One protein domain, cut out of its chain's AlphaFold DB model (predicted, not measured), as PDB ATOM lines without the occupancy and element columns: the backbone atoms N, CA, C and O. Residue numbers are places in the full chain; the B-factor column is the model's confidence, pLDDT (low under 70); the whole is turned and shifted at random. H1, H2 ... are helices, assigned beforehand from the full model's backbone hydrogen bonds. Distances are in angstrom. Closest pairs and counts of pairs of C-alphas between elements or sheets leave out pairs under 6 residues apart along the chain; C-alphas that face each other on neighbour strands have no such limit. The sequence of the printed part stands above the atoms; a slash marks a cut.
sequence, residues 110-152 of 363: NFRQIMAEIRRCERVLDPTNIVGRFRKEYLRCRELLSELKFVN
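This is residues 110 to 152 of the 363 residues of an uncharacterized protein of Strongyloides venezuelensis (UniProt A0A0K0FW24). This is a helical hairpin: H1 runs one way, a loop of residues 125 to 134 turns the chain at one end, and H2 folds back, crossing H1 at a slant. The printed part has 43 residues with two named helices, H1 then H2, and no named strand; the class is all helix. It is only just compact, close to loose, with a radius of gyration of the C-alphas of 10.8 A, and elongated, spanning 30 by 17 by 14 A.

Find C-alpha 111 at (-8.332, 19.176, 139.745); from there H1, residues 111 to 124, runs 20.0 A. H2, residues 135 to 148, runs 19.7 A to C-alpha 148 at (-15.273, 9.989, 138.843).

H1 touches H2 with residues 118 to 124 alone; the closest C-alphas, of Cys 121 and Cys 141, are 5.5 A apart. The two form a helical hairpin, opposite ways at a steep tilt of 41 degrees. Every O i to N i+4 pair is within hydrogen-bond range in H2, and 8 of 10 in H1.

The two C-alphas farthest apart, of Gly 132 and Asn 152, are 32.0 A apart. The printed part has no cut, and the link is short. Look for pLDDT under 70 at residues 111, 127, 129 to 132 and 148 to 151.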
ATOM      1  N   ASN A 110      -4.996  17.022 141.709       77.62
ATOM      2  CA  ASN A 110      -4.807  18.121 140.781       77.62
ATOM      3  C   ASN A 110      -6.069  18.233 139.927       77.62
ATOM      4  O   ASN A 110      -6.151  17.669 138.835       77.62
ATOM      5  N   PHE A 111      -7.062  18.963 140.436       69.25
ATOM      6  CA  PHE A 111      -8.332  19.176 139.745       69.25
ATOM      7  C   PHE A 111      -8.145  19.760 138.341       69.25
ATOM      8  O   PHE A 111      -8.886  19.391 137.436       69.25
ATOM      9  N   ARG A 112      -7.116  20.593 138.102       74.12
ATOM     10  CA  ARG A 112      -6.806  21.070 136.740       74.12
ATOM     11  C   ARG A 112      -6.455  19.920 135.805       74.12
ATOM     12  O   ARG A 112      -6.901  19.917 134.664       74.12
ATOM     13  N   GLN A 113      -5.669  18.958 136.277       80.75
ATOM     14  CA  GLN A 113      -5.275  17.795 135.487       80.75
ATOM     15  C   GLN A 113      -6.466  16.864 135.229       80.75
ATOM     16  O   GLN A 113      -6.640  16.410 134.102       80.75
ATOM     17  N   ILE A 114      -7.327  16.658 136.231       79.31
ATOM     18  CA  ILE A 114      -8.569  15.883 136.083       79.31
ATOM     19  C   ILE A 114      -9.504  16.548 135.063       79.31
ATOM     20  O   ILE A 114      -9.926  15.902 134.108       79.31
ATOM     21  N   MET A 115      -9.765  17.851 135.193       74.38
ATOM     22  CA  MET A 115     -10.629  18.588 134.261       74.38
ATOM     23  C   MET A 115     -10.048  18.644 132.842       74.38
ATOM     24  O   MET A 115     -10.794  18.603 131.864       74.38
ATOM     25  N   ALA A 116      -8.721  18.708 132.697       84.31
ATOM     26  CA  ALA A 116      -8.067  18.639 131.392       84.31
ATOM     27  C   ALA A 116      -8.252  17.271 130.713       84.31
ATOM     28  O   ALA A 116      -8.471  17.223 129.501       84.31
ATOM     29  N   GLU A 117      -8.200  16.174 131.475       82.75
ATOM     30  CA  GLU A 117      -8.478  14.833 130.944       82.75
ATOM     31  C   GLU A 117      -9.967  14.642 130.619       82.75
ATOM     32  O   GLU A 117     -10.280  14.094 129.563       82.75
ATOM     33  N   ILE A 118     -10.893  15.199 131.410       77.75
ATOM     34  CA  ILE A 118     -12.333  15.198 131.078       77.75
ATOM     35  C   ILE A 118     -12.586  15.880 129.721       77.75
ATOM     36  O   ILE A 118     -13.242  15.306 128.854       77.75
ATOM     37  N   ARG A 119     -11.984  17.054 129.477       82.94
ATOM     38  CA  ARG A 119     -12.080  17.753 128.175       82.94
ATOM     39  C   ARG A 119     -11.418  16.994 127.019       82.94
ATOM     40  O   ARG A 119     -11.763  17.192 125.855       82.94
ATOM     41  N   ARG A 120     -10.418  16.146 127.289       84.12
ATOM     42  CA  ARG A 120      -9.876  15.226 126.272       84.12
ATOM     43  C   ARG A 120     -10.862  14.107 125.966       84.12
ATOM     44  O   ARG A 120     -11.026  13.779 124.796       84.12
ATOM     45  N   CYS A 121     -11.524  13.573 126.985       81.56
ATOM     46  CA  CYS A 121     -12.516  12.520 126.834       81.56
ATOM     47  C   CYS A 121     -13.757  12.969 126.064       81.56
ATOM     48  O   CYS A 121     -14.268  12.194 125.263       81.56
ATOM     49  N   GLU A 122     -14.182  14.222 126.215       79.12
ATOM     50  CA  GLU A 122     -15.289  14.802 125.441       79.12
ATOM     51  C   GLU A 122     -15.072  14.674 123.923       79.12
ATOM     52  O   GLU A 122     -15.962  14.240 123.199       79.12
ATOM     53  N   ARG A 123     -13.844  14.918 123.444       77.44
ATOM     54  CA  ARG A 123     -13.484  14.774 122.021       77.44
ATOM     55  C   ARG A 123     -13.454  13.327 121.529       77.44
ATOM     56  O   ARG A 123     -13.581  13.084 120.335       77.44
ATOM     57  N   VAL A 124     -13.240  12.376 122.435       80.62
ATOM     58  CA  VAL A 124     -13.162  10.936 122.138       80.62
ATOM     59  C   VAL A 124     -14.545  10.277 122.184       80.62
ATOM     60  O   VAL A 124     -14.756   9.243 121.554       80.62
ATOM     61  N   LEU A 125     -15.484  10.870 122.923       73.88
ATOM     62  CA  LEU A 125     -16.850  10.375 123.095       73.88
ATOM     63  C   LEU A 125     -17.818  10.839 121.998       73.88
ATOM     64  O   LEU A 125     -18.970  10.411 122.012       73.88
ATOM     65  N   ASP A 126     -17.373  11.668 121.051       75.50
ATOM     66  CA  ASP A 126     -18.195  12.076 119.913       75.50
ATOM     67  C   ASP A 126     -18.590  10.841 119.075       75.50
ATOM     68  O   ASP A 126     -17.710  10.178 118.506       75.50
ATOM     69  N   PRO A 127     -19.894  10.509 118.981       60.72
ATOM     70  CA  PRO A 127     -20.381   9.300 118.321       60.72
ATOM     71  C   PRO A 127     -19.983   9.208 116.847       60.72
ATOM     72  O   PRO A 127     -19.905   8.105 116.302       60.72
ATOM     73  N   THR A 128     -19.671  10.338 116.211       71.50
ATOM     74  CA  THR A 128     -19.239  10.388 114.809       71.50
ATOM     75  C   THR A 128     -17.814   9.861 114.591       71.50
ATOM     76  O   THR A 128     -17.473   9.466 113.477       71.50
ATOM     77  N   ASN A 129     -16.995   9.776 115.648       61.75
ATOM     78  CA  ASN A 129     -15.577   9.395 115.586       61.75
ATOM     79  C   ASN A 129     -15.255   8.013 116.187       61.75
ATOM     80  O   ASN A 129     -14.095   7.603 116.213       61.75
ATOM     81  N   ILE A 130     -16.250   7.253 116.658       60.12
ATOM     82  CA  ILE A 130     -16.018   6.017 117.438       60.12
ATOM     83  C   ILE A 130     -15.476   4.847 116.583       60.12
ATOM     84  O   ILE A 130     -14.978   3.851 117.117       60.12
ATOM     85  N   VAL A 131     -15.485   4.951 115.250       69.31
ATOM     86  CA  VAL A 131     -15.076   3.845 114.369       69.31
ATOM     87  C   VAL A 131     -13.544   3.698 114.312       69.31
ATOM     88  O   VAL A 131     -12.844   4.273 113.483       69.31
ATOM     89  N   GLY A 132     -13.013   2.865 115.208       67.44
ATOM     90  CA  GLY A 132     -11.769   2.108 115.021       67.44
ATOM     91  C   GLY A 132     -10.494   2.692 115.634       67.44
ATOM     92  O   GLY A 132      -9.720   1.929 116.213       67.44
ATOM     93  N   ARG A 133     -10.257   4.011 115.570       75.56
ATOM     94  CA  ARG A 133      -8.983   4.591 116.062       75.56
ATOM     95  C   ARG A 133      -8.939   4.898 117.552       75.56
ATOM     96  O   ARG A 133      -7.863   4.818 118.128       75.56
ATOM     97  N   PHE A 134     -10.074   5.192 118.177       78.25
ATOM     98  CA  PHE A 134     -10.099   5.717 119.546       78.25
ATOM     99  C   PHE A 134     -10.517   4.696 120.609       78.25
ATOM    100  O   PHE A 134     -10.875   5.064 121.724       78.25
ATOM    101  N   ARG A 135     -10.496   3.391 120.300       80.88
ATOM    102  CA  ARG A 135     -10.972   2.354 121.233       80.88
ATOM    103  C   ARG A 135     -10.199   2.356 122.559       80.88
ATOM    104  O   ARG A 135     -10.791   2.110 123.608       80.88
ATOM    105  N   LYS A 136      -8.890   2.623 122.525       83.56
ATOM    106  CA  LYS A 136      -8.034   2.629 123.722       83.56
ATOM    107  C   LYS A 136      -8.293   3.868 124.581       83.56
ATOM    108  O   LYS A 136      -8.423   3.760 125.797       83.56
ATOM    109  N   GLU A 137      -8.418   5.023 123.943       82.38
ATOM    110  CA  GLU A 137      -8.743   6.304 124.563       82.38
ATOM    111  C   GLU A 137     -10.153   6.276 125.155       82.38
ATOM    112  O   GLU A 137     -10.348   6.721 126.279       82.38
ATOM    113  N   TYR A 138     -11.108   5.666 124.453       83.56
ATOM    114  CA  TYR A 138     -12.468   5.455 124.933       83.56
ATOM    115  C   TYR A 138     -12.495   4.615 126.214       83.56
ATOM    116  O   TYR A 138     -13.128   5.011 127.188       83.56
ATOM    117  N   LEU A 139     -11.783   3.481 126.253       83.75
ATOM    118  CA  LEU A 139     -11.714   2.638 127.455       83.75
ATOM    119  C   LEU A 139     -11.045   3.367 128.623       83.75
ATOM    120  O   LEU A 139     -11.555   3.311 129.739       83.75
ATOM    121  N   ARG A 140      -9.968   4.111 128.349       83.50
ATOM    122  CA  ARG A 140      -9.288   4.939 129.352       83.50
ATOM    123  C   ARG A 140     -10.206   6.033 129.902       83.50
ATOM    124  O   ARG A 140     -10.252   6.248 131.106       83.50
ATOM    125  N   CYS A 141     -10.964   6.695 129.034       83.56
ATOM    126  CA  CYS A 141     -11.959   7.686 129.428       83.56
ATOM    127  C   CYS A 141     -13.112   7.063 130.207       83.56
ATOM    128  O   CYS A 141     -13.566   7.643 131.186       83.56
ATOM    129  N   ARG A 142     -13.558   5.862 129.830       82.69
ATOM    130  CA  ARG A 142     -14.596   5.122 130.552       82.69
ATOM    131  C   ARG A 142     -14.154   4.761 131.968       82.69
ATOM    132  O   ARG A 142     -14.950   4.901 132.888       82.69
ATOM    133  N   GLU A 143     -12.917   4.302 132.134       83.00
ATOM    134  CA  GLU A 143     -12.335   3.956 133.434       83.00
ATOM    135  C   GLU A 143     -12.180   5.205 134.313       83.00
ATOM    136  O   GLU A 143     -12.727   5.249 135.414       83.00
ATOM    137  N   LEU A 144     -11.593   6.277 133.769       81.12
ATOM    138  CA  LEU A 144     -11.442   7.560 134.463       81.12
ATOM    139  C   LEU A 144     -12.797   8.164 134.869       81.12
ATOM    140  O   LEU A 144     -12.971   8.607 136.002       81.12
ATOM    141  N   LEU A 145     -13.792   8.133 133.978       74.44
ATOM    142  CA  LEU A 145     -15.151   8.582 134.289       74.44
ATOM    143  C   LEU A 145     -15.861   7.654 135.282       74.44
ATOM    144  O   LEU A 145     -16.705   8.125 136.035       74.44
ATOM    145  N   SER A 146     -15.535   6.358 135.313       75.38
ATOM    146  CA  SER A 146     -16.097   5.421 136.292       75.38
ATOM    147  C   SER A 146     -15.546   5.636 137.701       75.38
ATOM    148  O   SER A 146     -16.308   5.510 138.654       75.38
ATOM    149  N   GLU A 147     -14.284   6.045 137.835       75.75
ATOM    150  CA  GLU A 147     -13.721   6.480 139.120       75.75
ATOM    151  C   GLU A 147     -14.302   7.835 139.551       75.75
ATOM    152  O   GLU A 147     -14.579   8.054 140.729       75.75
ATOM    153  N   LEU A 148     -14.591   8.719 138.589       69.88
ATOM    154  CA  LEU A 148     -15.273   9.989 138.843       69.88
ATOM    155  C   LEU A 148     -16.758   9.837 139.196       69.88
ATOM    156  O   LEU A 148     -17.330  10.790 139.714       69.88
ATOM    157  N   LYS A 149     -17.393   8.670 138.989       60.22
ATOM    158  CA  LYS A 149     -18.789   8.434 139.424       60.22
ATOM    159  C   LYS A 149     -18.971   8.563 140.936       60.22
ATOM    160  O   LYS A 149     -20.087   8.802 141.382       60.22
ATOM    161  N   PHE A 150     -17.897   8.412 141.707       63.44
ATOM    162  CA  PHE A 150     -17.906   8.641 143.152       63.44
ATOM    163  C   PHE A 150     -17.699  10.109 143.524       63.44
ATOM    164  O   PHE A 150     -17.878  10.474 144.681       63.44
ATOM    165  N   VAL A 151     -17.328  10.954 142.563       66.75
ATOM    166  CA  VAL A 151     -17.137  12.377 142.795       66.75
ATOM    167  C   VAL A 151     -18.444  13.084 142.475       66.75
ATOM    168  O   VAL A 151     -18.762  13.376 141.322       66.75
ATOM    169  N   ASN A 152     -19.228  13.338 143.518       70.69
ATOM    170  CA  ASN A 152     -20.445  14.125 143.415       70.69
ATOM    171  C   ASN A 152     -20.084  15.507 142.847       70.69
ATOM    172  O   ASN A 152     -19.349  16.274 143.470       70.69
TER     173      ASN A 152